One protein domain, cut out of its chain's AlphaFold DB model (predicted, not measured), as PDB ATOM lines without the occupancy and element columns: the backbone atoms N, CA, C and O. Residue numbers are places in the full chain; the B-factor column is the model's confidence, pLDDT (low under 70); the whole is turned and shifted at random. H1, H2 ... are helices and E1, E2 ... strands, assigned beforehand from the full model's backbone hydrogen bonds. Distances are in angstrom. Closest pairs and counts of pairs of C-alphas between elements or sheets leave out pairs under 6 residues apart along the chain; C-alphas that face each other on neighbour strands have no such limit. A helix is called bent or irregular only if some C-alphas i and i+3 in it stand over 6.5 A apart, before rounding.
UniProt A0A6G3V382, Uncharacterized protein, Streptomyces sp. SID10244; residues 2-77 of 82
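What this domain is: This is residues 2 to 77 of the 82 residues of an uncharacterized protein of Streptomyces sp. SID10244 (UniProt A0A6G3V382). A long helix, H2, a hairpin of two strands, E1 and E2, and a shorter helix, H3, make an open frame of three sides, and the very short helix H1 sits inside it, in the corner between H2 and H3, touching both. H2 runs along the longest axis of the domain, the last turns of H3 come near E1, and two parts stick out: the tip of the hairpin, residues 22 to 27, and the turn into H2, residues 35 to 41. The printed part has 76 residues, with three named helices and two named strands in the order H1, E1, E2, H2, H3; the sheet has the order E1 - E2 and is antiparallel, and the class is mixed, helices and strands. The whole is only just compact, close to loose, with a radius of gyration of the C-alphas of 13.2 A, and it is elongated, spanning 40 by 24 by 23 A.

How they stand to each other: The sheet is the hairpin of E1, residues 16 to 23, and E2, residues 26 to 32, which are antiparallel neighbours with 154 degrees between their N-to-C directions. Their backbones pair along the length of the hairpin: N 16 and O 32 are 3.0 A apart, and N 28 and O 21 are 2.8 A apart, both within hydrogen-bond range. The C-alphas of Ser 20 and Pro 29 face each other at 4.3 A. H3, residues 65 to 76, has 2 pairs of C-alphas within 8 A with E1, and the closest C-alphas of the two, those of Gly 19 and Ile 74, are 7.0 A apart. E2 and H3 are apart. H1, residues 2 to 5, touches H3 with 7 pairs of C-alphas within 8 A; the closest are those of Ala 5 and Glu 67, at 5.3 A, and H3 touches H1 with its residues 66 to 70 alone. H1 also touches H2, residues 39 to 58, where the closest C-alphas are those of Arg 2 and Ala 56, at 6.3 A, and H2 touches H1 with its residues 52 to 56 alone. H2 and H3 are apart, and H2 is also apart from E1. In H3 every O i to N i+4 pair is within hydrogen-bond range, in H2 13 of 16 are, and H1 is too short for such a pair.

Where its parts are: E1 begins at C-alpha 16, at (0.547, -6.687, 41.627), and measures 21.3 A from first to last C-alpha; E2 measures 19.6 A. H2, the longest helix with 20 residues, measures 28.7 A and ends at C-alpha 58, at (22.803, 0.555, 34.455). It has a kink of 33 degrees near residue 46, and it is irregular, with C-alphas 41 and 44 standing 7.1 A apart. H3 measures 16.9 A and ends at C-alpha 76, at (5.548, -16.303, 29.703). H1 measures 5.2 A.

The domain as a whole: The two C-alphas farthest apart are those of Glu 36 and Gly 61, at 40.7 A. Without the stretches that stand free, residues 22 to 27 and residues 35 to 41, of which 39 to 41 belong to H2, the body has 63 residues and spans 34 by 24 by 19 A. The link from E1 to E2 is tight, with 2 residues; those from H1 to E1, E2 to H2 and H2 to H3 are short, and no link is long. The printed part has no cut. Its mean pLDDT is 96.2, and no printed residue is under 70.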
ATOM      1  N   ARG A   2      16.049  -8.472  36.629       97.50
ATOM      2  CA  ARG A   2      16.661  -8.039  37.897       97.50
ATOM      3  C   ARG A   2      15.633  -7.570  38.935       97.50
ATOM      4  O   ARG A   2      15.568  -8.143  40.011       97.50
ATOM      5  N   LEU A   3      14.737  -6.649  38.560       96.62
ATOM      6  CA  LEU A   3      13.682  -6.145  39.459       96.62
ATOM      7  C   LEU A   3      12.792  -7.259  40.010       96.62
ATOM      8  O   LEU A   3      12.605  -7.352  41.211       96.62
ATOM      9  N   HIS A   4      12.272  -8.131  39.144       96.31
ATOM     10  CA  HIS A   4      11.405  -9.232  39.576       96.31
ATOM     11  C   HIS A   4      12.131 -10.230  40.481       96.31
ATOM     12  O   HIS A   4      11.542 -10.717  41.430       96.31
ATOM     13  N   ALA A   5      13.406 -10.524  40.209       97.56
ATOM     14  CA  ALA A   5      14.196 -11.408  41.064       97.56
ATOM     15  C   ALA A   5      14.504 -10.797  42.441       97.56
ATOM     16  O   ALA A   5      14.810 -11.538  43.367       97.56
ATOM     17  N   ALA A   6      14.443  -9.469  42.551       97.12
ATOM     18  CA  ALA A   6      14.606  -8.714  43.786       97.12
ATOM     19  C   ALA A   6      13.261  -8.301  44.416       97.12
ATOM     20  O   ALA A   6      13.254  -7.417  45.266       97.12
ATOM     21  N   ASP A   7      12.137  -8.861  43.952       95.81
ATOM     22  CA  ASP A   7      10.776  -8.521  44.400       95.81
ATOM     23  C   ASP A   7      10.402  -7.028  44.246       95.81
ATOM     24  O   ASP A   7       9.484  -6.517  44.880       95.81
ATOM     25  N   ARG A   8      11.086  -6.323  43.337       97.25
ATOM     26  CA  ARG A   8      10.917  -4.891  43.022       97.25
ATOM     27  C   ARG A   8      10.044  -4.621  41.794       97.25
ATOM     28  O   ARG A   8       9.937  -3.487  41.343       97.25
ATOM     29  N   LEU A   9       9.435  -5.648  41.198       96.56
ATOM     30  CA  LEU A   9       8.472  -5.470  40.102       96.56
ATOM     31  C   LEU A   9       7.074  -5.194  40.682       96.56
ATOM     32  O   LEU A   9       6.180  -6.034  40.598       96.56
ATOM     33  N   THR A  10       6.927  -4.030  41.311       97.00
ATOM     34  CA  THR A  10       5.750  -3.582  42.071       97.00
ATOM     35  C   THR A  10       5.698  -2.047  42.094       97.00
ATOM     36  O   THR A  10       6.732  -1.411  41.899       97.00
ATOM     37  N   LEU A  11       4.521  -1.467  42.345       97.12
ATOM     38  CA  LEU A  11       4.306  -0.039  42.636       97.12
ATOM     39  C   LEU A  11       4.027   0.210  44.130       97.12
ATOM     40  O   LEU A  11       3.430   1.216  44.497       97.12
ATOM     41  N   GLY A  12       4.440  -0.717  44.997       94.75
ATOM     42  CA  GLY A  12       4.196  -0.658  46.435       94.75
ATOM     43  C   GLY A  12       3.075  -1.592  46.885       94.75
ATOM     44  O   GLY A  12       2.655  -2.496  46.155       94.75
ATOM     45  N   GLU A  13       2.635  -1.406  48.128       92.62
ATOM     46  CA  GLU A  13       1.593  -2.227  48.747       92.62
ATOM     47  C   GLU A  13       0.291  -2.197  47.935       92.62
ATOM     48  O   GLU A  13      -0.054  -1.197  47.315       92.62
ATOM     49  N   GLY A  14      -0.409  -3.332  47.880       92.00
ATOM     50  CA  GLY A  14      -1.660  -3.467  47.128       92.00
ATOM     51  C   GLY A  14      -1.495  -3.596  45.609       92.00
ATOM     52  O   GLY A  14      -2.423  -4.051  44.946       92.00
ATOM     53  N   SER A  15      -0.323  -3.283  45.047       96.81
ATOM     54  CA  SER A  15      -0.070  -3.475  43.617       96.81
ATOM     55  C   SER A  15       0.436  -4.882  43.296       96.81
ATOM     56  O   SER A  15       1.164  -5.518  44.067       96.81
ATOM     57  N   ARG A  16       0.083  -5.384  42.111       95.56
ATOM     58  CA  ARG A  16       0.547  -6.687  41.627       95.56
ATOM     59  C   ARG A  16       0.925  -6.618  40.161       95.56
ATOM     60  O   ARG A  16       0.120  -6.236  39.326       95.56
ATOM     61  N   PHE A  17       2.113  -7.102  39.806       96.62
ATOM     62  CA  PHE A  17       2.466  -7.276  38.396       96.62
ATOM     63  C   PHE A  17       1.545  -8.307  37.724       96.62
ATOM     64  O   PHE A  17       1.585  -9.501  38.055       96.62
ATOM     65  N   ALA A  18       0.748  -7.854  36.757       96.19
ATOM     66  CA  ALA A  18      -0.252  -8.634  36.027       96.19
ATOM     67  C   ALA A  18       0.325  -9.278  34.754       96.19
ATOM     68  O   ALA A  18      -0.042 -10.397  34.381       96.19
ATOM     69  N   GLY A  19       1.303  -8.624  34.135       96.69
ATOM     70  CA  GLY A  19       1.944  -9.086  32.912       96.69
ATOM     71  C   GLY A  19       2.571  -7.925  32.158       96.69
ATOM     72  O   GLY A  19       2.777  -6.845  32.700       96.69
ATOM     73  N   SER A  20       2.889  -8.137  30.889       96.62
ATOM     74  CA  SER A  20       3.370  -7.049  30.037       96.62
ATOM     75  C   SER A  20       2.837  -7.185  28.627       96.62
ATOM     76  O   SER A  20       2.496  -8.284  28.183       96.62
ATOM     77  N   PHE A  21       2.785  -6.077  27.902       95.69
ATOM     78  CA  PHE A  21       2.512  -6.113  26.478       95.69
ATOM     79  C   PHE A  21       3.594  -5.405  25.679       95.69
ATOM     80  O   PHE A  21       4.303  -4.534  26.179       95.69
ATOM     81  N   ARG A  22       3.725  -5.799  24.413       95.25
ATOM     82  CA  ARG A  22       4.562  -5.100  23.441       95.25
ATOM     83  C   ARG A  22       3.716  -4.441  22.375       95.25
ATOM     84  O   ARG A  22       2.812  -5.072  21.833       95.25
ATOM     85  N   THR A  23       4.053  -3.198  22.065       95.44
ATOM     86  CA  THR A  23       3.471  -2.420  20.970       95.44
ATOM     87  C   THR A  23       4.486  -1.371  20.516       95.44
ATOM     88  O   THR A  23       5.253  -0.879  21.338       95.44
ATOM     89  N   HIS A  24       4.548  -1.062  19.219       92.44
ATOM     90  CA  HIS A  24       5.447  -0.029  18.669       92.44
ATOM     91  C   HIS A  24       6.923  -0.149  19.117       92.44
ATOM     92  O   HIS A  24       7.603   0.842  19.354       92.44
ATOM     93  N   GLY A  25       7.428  -1.375  19.284       89.62
ATOM     94  CA  GLY A  25       8.793  -1.632  19.765       89.62
ATOM     95  C   GLY A  25       8.988  -1.501  21.283       89.62
ATOM     96  O   GLY A  25       9.967  -2.039  21.801       89.62
ATOM     97  N   LEU A  26       8.034  -0.907  22.000       92.12
ATOM     98  CA  LEU A  26       8.057  -0.718  23.448       92.12
ATOM     99  C   LEU A  26       7.570  -1.965  24.191       92.12
ATOM    100  O   LEU A  26       6.761  -2.746  23.681       92.12
ATOM    101  N   LEU A  27       8.084  -2.147  25.407       91.50
ATOM    102  CA  LEU A  27       7.589  -3.105  26.392       91.50
ATOM    103  C   LEU A  27       6.908  -2.310  27.505       91.50
ATOM    104  O   LEU A  27       7.542  -1.443  28.098       91.50
ATOM    105  N   VAL A  28       5.651  -2.628  27.793       94.31
ATOM    106  CA  VAL A  28       4.848  -1.931  28.799       94.31
ATOM    107  C   VAL A  28       4.474  -2.918  29.907       94.31
ATOM    108  O   VAL A  28       3.771  -3.896  29.626       94.31
ATOM    109  N   PRO A  29       4.967  -2.733  31.147       95.06
ATOM    110  CA  PRO A  29       4.517  -3.520  32.287       95.06
ATOM    111  C   PRO A  29       3.093  -3.117  32.685       95.06
ATOM    112  O   PRO A  29       2.721  -1.950  32.597       95.06
ATOM    113  N   VAL A  30       2.298  -4.091  33.123       96.31
ATOM    114  CA  VAL A  30       0.922  -3.893  33.588       96.31
ATOM    115  C   VAL A  30       0.831  -4.338  35.037       96.31
ATOM    116  O   VAL A  30       1.300  -5.428  35.388       96.31
ATOM    117  N   PHE A  31       0.205  -3.503  35.856       97.19
ATOM    118  CA  PHE A  31      -0.044  -3.762  37.264       97.19
ATOM    119  C   PHE A  31      -1.548  -3.767  37.528       97.19
ATOM    120  O   PHE A  31      -2.263  -2.903  37.024       97.19
ATOM    121  N   ASP A  32      -2.004  -4.737  38.314       96.75
ATOM    122  CA  ASP A  32      -3.305  -4.684  38.968       96.75
ATOM    123  C   ASP A  32      -3.163  -3.753  40.176       96.75
ATOM    124  O   ASP A  32      -2.248  -3.936  40.989       96.75
ATOM    125  N   LEU A  33      -4.037  -2.753  40.256       96.75
ATOM    126  CA  LEU A  33      -4.058  -1.729  41.297       96.75
ATOM    127  C   LEU A  33      -5.421  -1.723  41.984       96.75
ATOM    128  O   LEU A  33      -6.424  -2.128  41.391       96.75
ATOM    129  N   ASP A  34      -5.447  -1.230  43.217       95.75
ATOM    130  CA  ASP A  34      -6.689  -0.937  43.922       95.75
ATOM    131  C   ASP A  34      -7.457   0.182  43.196       95.75
ATOM    132  O   ASP A  34      -6.913   1.258  42.934       95.75
ATOM    133  N   ASN A  35      -8.712  -0.093  42.842       94.50
ATOM    134  CA  ASN A  35      -9.580   0.824  42.113       94.50
ATOM    135  C   ASN A  35     -10.303   1.832  43.019       94.50
ATOM    136  O   ASN A  35     -10.971   2.726  42.497       94.50
ATOM    137  N   GLU A  36     -10.210   1.682  44.341       96.12
ATOM    138  CA  GLU A  36     -10.718   2.653  45.312       96.12
ATOM    139  C   GLU A  36      -9.726   3.803  45.544       96.12
ATOM    140  O   GLU A  36     -10.131   4.903  45.926       96.12
ATOM    141  N   LEU A  37      -8.434   3.578  45.275       95.44
ATOM    142  CA  LEU A  37      -7.400   4.603  45.396       95.44
ATOM    143  C   LEU A  37      -7.410   5.566  44.208       95.44
ATOM    144  O   LEU A  37      -7.594   5.186  43.048       95.44
ATOM    145  N   HIS A  38      -7.150   6.841  44.496       96.38
ATOM    146  CA  HIS A  38      -6.933   7.826  43.446       96.38
ATOM    147  C   HIS A  38      -5.621   7.526  42.708       96.38
ATOM    148  O   HIS A  38      -4.644   7.078  43.302       96.38
ATOM    149  N   HIS A  39      -5.571   7.788  41.400       93.38
ATOM    150  CA  HIS A  39      -4.404   7.443  40.578       93.38
ATOM    151  C   HIS A  39      -3.097   8.127  41.036       93.38
ATOM    152  O   HIS A  39      -2.016   7.586  40.817       93.38
ATOM    153  N   GLU A  40      -3.199   9.290  41.685       96.69
ATOM    154  CA  GLU A  40      -2.064  10.041  42.244       96.69
ATOM    155  C   GLU A  40      -1.424   9.351  43.454       96.69
ATOM    156  O   GLU A  40      -0.227   9.510  43.681       96.69
ATOM    157  N   GLU A  41      -2.173   8.516  44.182       96.75
ATOM    158  CA  GLU A  41      -1.647   7.749  45.322       96.75
ATOM    159  C   GLU A  41      -0.532   6.781  44.889       96.75
ATOM    160  O   GLU A  41       0.321   6.388  45.683       96.75
ATOM    161  N   TRP A  42      -0.492   6.431  43.601       96.50
ATOM    162  CA  TRP A  42       0.514   5.545  43.024       96.50
ATOM    163  C   TRP A  42       1.776   6.268  42.542       96.50
ATOM    164  O   TRP A  42       2.729   5.602  42.136       96.50
ATOM    165  N   TYR A  43       1.828   7.606  42.578       96.88
ATOM    166  CA  TYR A  43       2.968   8.367  42.047       96.88
ATOM    167  C   TYR A  43       4.267   8.055  42.791       96.88
ATOM    168  O   TYR A  43       5.276   7.782  42.152       96.88
ATOM    169  N   ALA A  44       4.233   7.966  44.122       97.56
ATOM    170  CA  ALA A  44       5.415   7.584  44.897       97.56
ATOM    171  C   ALA A  44       5.924   6.173  44.532       97.56
ATOM    172  O   ALA A  44       7.129   5.934  44.459       97.56
ATOM    173  N   GLY A  45       5.004   5.239  44.263       97.19
ATOM    174  CA  GLY A  45       5.337   3.896  43.791       97.19
ATOM    175  C   GLY A  45       5.956   3.894  42.392       97.19
ATOM    176  O   GLY A  45       6.893   3.136  42.138       97.19
ATOM    177  N   LEU A  46       5.466   4.758  41.499       96.81
ATOM    178  CA  LEU A  46       6.030   4.964  40.162       96.81
ATOM    179  C   LEU A  46       7.439   5.561  40.219       96.81
ATOM    180  O   LEU A  46       8.326   5.035  39.549       96.81
ATOM    181  N   ASP A  47       7.659   6.590  41.038       98.25
ATOM    182  CA  ASP A  47       8.973   7.220  41.209       98.25
ATOM    183  C   ASP A  47      10.000   6.210  41.738       98.25
ATOM    184  O   ASP A  47      11.106   6.080  41.209       98.25
ATOM    185  N   GLN A  48       9.613   5.415  42.742       98.25
ATOM    186  CA  GLN A  48      10.486   4.381  43.290       98.25
ATOM    187  C   GLN A  48      10.776   3.268  42.270       98.25
ATOM    188  O   GLN A  48      11.902   2.761  42.198       98.25
ATOM    189  N   PHE A  49       9.766   2.870  41.491       97.81
ATOM    190  CA  PHE A  49       9.931   1.890  40.426       97.81
ATOM    191  C   PHE A  49      10.890   2.391  39.339       97.81
ATOM    192  O   PHE A  49      11.724   1.611  38.873       97.81
ATOM    193  N   ASP A  50      10.803   3.668  38.959       97.62
ATOM    194  CA  ASP A  50      11.693   4.297  37.979       97.62
ATOM    195  C   ASP A  50      13.151   4.313  38.455       97.62
ATOM    196  O   ASP A  50      14.053   3.933  37.702       97.62
ATOM    197  N   GLU A  51      13.386   4.636  39.729       98.44
ATOM    198  CA  GLU A  51      14.715   4.563  40.342       98.44
ATOM    199  C   GLU A  51      15.292   3.142  40.240       98.44
ATOM    200  O   GLU A  51      16.366   2.937  39.667       98.44
ATOM    201  N   TRP A  52      14.553   2.127  40.705       98.12
ATOM    202  CA  TRP A  52      15.011   0.735  40.640       98.12
ATOM    203  C   TRP A  52      15.224   0.246  39.211       98.12
ATOM    204  O   TRP A  52      16.147  -0.534  38.949       98.12
ATOM    205  N   LEU A  53      14.359   0.659  38.283       96.75
ATOM    206  CA  LEU A  53      14.477   0.311  36.875       96.75
ATOM    207  C   LEU A  53      15.750   0.913  36.278       96.75
ATOM    208  O   LEU A  53      16.518   0.187  35.645       96.75
ATOM    209  N   THR A  54      15.994   2.195  36.531       97.75
ATOM    210  CA  THR A  54      17.186   2.919  36.088       97.75
ATOM    211  C   THR A  54      18.459   2.270  36.630       97.75
ATOM    212  O   THR A  54      19.368   1.950  35.858       97.75
ATOM    213  N   GLU A  55      18.504   1.973  37.930       97.81
ATOM    214  CA  GLU A  55      19.620   1.262  38.566       97.81
ATOM    215  C   GLU A  55      19.887  -0.099  37.916       97.81
ATOM    216  O   GLU A  55      21.029  -0.449  37.611       97.81
ATOM    217  N   ALA A  56      18.841  -0.892  37.683       96.94
ATOM    218  CA  ALA A  56      18.988  -2.208  37.076       96.94
ATOM    219  C   ALA A  56      19.398  -2.142  35.601       96.94
ATOM    220  O   ALA A  56      20.100  -3.039  35.130       96.94
ATOM    221  N   MET A  57      18.963  -1.113  34.869       95.31
ATOM    222  CA  MET A  57      19.369  -0.872  33.483       95.31
ATOM    223  C   MET A  57      20.837  -0.452  33.372       95.31
ATOM    224  O   MET A  57      21.482  -0.784  32.379       95.31
ATOM    225  N   ALA A  58      21.385   0.213  34.392       97.75
ATOM    226  CA  ALA A  58      22.803   0.555  34.455       97.75
ATOM    227  C   ALA A  58      23.716  -0.666  34.697       97.75
ATOM    228  O   ALA A  58      24.917  -0.609  34.429       97.75
ATOM    229  N   GLN A  59      23.175  -1.790  35.178       97.12
ATOM    230  CA  GLN A  59      23.947  -3.009  35.432       97.12
ATOM    231  C   GLN A  59      24.175  -3.817  34.147       97.12
ATOM    232  O   GLN A  59      23.290  -4.534  33.674       97.12
ATOM    233  N   THR A  60      25.404  -3.777  33.628       95.44
ATOM    234  CA  THR A  60      25.794  -4.443  32.371       95.44
ATOM    235  C   THR A  60      26.355  -5.855  32.539       95.44
ATOM    236  O   THR A  60      26.701  -6.492  31.547       95.44
ATOM    237  N   GLY A  61      26.497  -6.340  33.775       96.12
ATOM    238  CA  GLY A  61      26.971  -7.698  34.041       96.12
ATOM    239  C   GLY A  61      25.978  -8.767  33.584       96.12
ATOM    240  O   GLY A  61      24.824  -8.474  33.254       96.12
ATOM    241  N   ASP A  62      26.407 -10.026  33.623       97.62
ATOM    242  CA  ASP A  62      25.526 -11.149  33.316       97.62
ATOM    243  C   ASP A  62      24.354 -11.243  34.306       97.62
ATOM    244  O   ASP A  62      24.399 -10.750  35.441       97.62
ATOM    245  N   LEU A  63      23.266 -11.869  33.857       97.69
ATOM    246  CA  LEU A  63      22.161 -12.230  34.738       97.69
ATOM    247  C   LEU A  63      22.536 -13.483  35.528       97.69
ATOM    248  O   LEU A  63      22.992 -14.480  34.969       97.69
ATOM    249  N   THR A  64      22.263 -13.459  36.824       98.12
ATOM    250  CA  THR A  64      22.324 -14.641  37.681       98.12
ATOM    251  C   THR A  64      21.264 -15.668  37.273       98.12
ATOM    252  O   THR A  64      20.268 -15.359  36.613       98.12
ATOM    253  N   THR A  65      21.410 -16.910  37.737       98.38
ATOM    254  CA  THR A  65      20.420 -17.971  37.493       98.38
ATOM    255  C   THR A  65      19.012 -17.592  37.977       98.38
ATOM    256  O   THR A  65      18.027 -17.921  37.315       98.38
ATOM    257  N   ALA A  66      18.889 -16.887  39.107       98.00
ATOM    258  CA  ALA A  66      17.595 -16.427  39.619       98.00
ATOM    259  C   ALA A  66      16.960 -15.365  38.704       98.00
ATOM    260  O   ALA A  66      15.765 -15.423  38.403       98.00
ATOM    261  N   GLU A  67      17.764 -14.435  38.193       98.31
ATOM    262  CA  GLU A  67      17.307 -13.396  37.270       98.31
ATOM    263  C   GLU A  67      16.948 -13.956  35.891       98.31
ATOM    264  O   GLU A  67      15.972 -13.504  35.288       98.31
ATOM    265  N   LEU A  68      17.679 -14.966  35.405       98.19
ATOM    266  CA  LEU A  68      17.343 -15.697  34.181       98.19
ATOM    267  C   LEU A  68      15.987 -16.397  34.309       98.19
ATOM    268  O   LEU A  68      15.124 -16.206  33.453       98.19
ATOM    269  N   ARG A  69      15.747 -17.116  35.414       97.62
ATOM    270  CA  ARG A  69      14.435 -17.729  35.689       97.62
ATOM    271  C   ARG A  69      13.325 -16.680  35.770       97.62
ATOM    272  O   ARG A  69      12.270 -16.858  35.166       97.62
ATOM    273  N   SER A  70      13.575 -15.559  36.448       97.12
ATOM    274  CA  SER A  70      12.627 -14.438  36.502       97.12
ATOM    275  C   SER A  70      12.320 -13.865  35.119       97.12
ATOM    276  O   SER A  70      11.169 -13.576  34.807       97.12
ATOM    277  N   ARG A  71      13.333 -13.708  34.257       96.44
ATOM    278  CA  ARG A  71      13.145 -13.254  32.872       96.44
ATOM    279  C   ARG A  71      12.209 -14.184  32.106       96.44
ATOM    280  O   ARG A  71      11.335 -13.698  31.390       96.44
ATOM    281  N   ASP A  72      12.396 -15.490  32.243       96.88
ATOM    282  CA  ASP A  72      11.600 -16.480  31.524       96.88
ATOM    283  C   ASP A  72      10.142 -16.485  32.028       96.88
ATOM    284  O   ASP A  72       9.216 -16.496  31.215       96.88
ATOM    285  N   GLY A  73       9.927 -16.323  33.339       95.44
ATOM    286  CA  GLY A  73       8.593 -16.133  33.924       95.44
ATOM    287  C   GLY A  73       7.868 -14.878  33.419       95.44
ATOM    288  O   GLY A  73       6.693 -14.948  33.061       95.44
ATOM    289  N   ILE A  74       8.568 -13.740  33.314       95.06
ATOM    290  CA  ILE A  74       8.001 -12.500  32.749       95.06
ATOM    291  C   ILE A  74       7.606 -12.701  31.282       95.06
ATOM    292  O   ILE A  74       6.509 -12.313  30.881       95.06
ATOM    293  N   ARG A  75       8.472 -13.334  30.479       94.31
ATOM    294  CA  ARG A  75       8.204 -13.601  29.055       94.31
ATOM    295  C   ARG A  75       6.980 -14.490  28.849       94.31
ATOM    296  O   ARG A  75       6.232 -14.252  27.908       94.31
ATOM    297  N   GLY A  76       6.748 -15.459  29.735       95.00
ATOM    298  CA  GLY A  76       5.548 -16.303  29.703       95.00
ATOM    299  C   GLY A  76       4.235 -15.537  29.916       95.00
ATOM    300  O   GLY A  76       3.178 -16.027  29.536       95.00
ATOM    301  N   ARG A  77       4.298 -14.324  30.482       95.12
ATOM    302  CA  ARG A  77       3.156 -13.429  30.743       95.12
ATOM    303  C   ARG A  77       3.166 -12.191  29.835       95.12
ATOM    304  O   ARG A  77       2.575 -11.167  30.180       95.12
TER     305      ARG A  77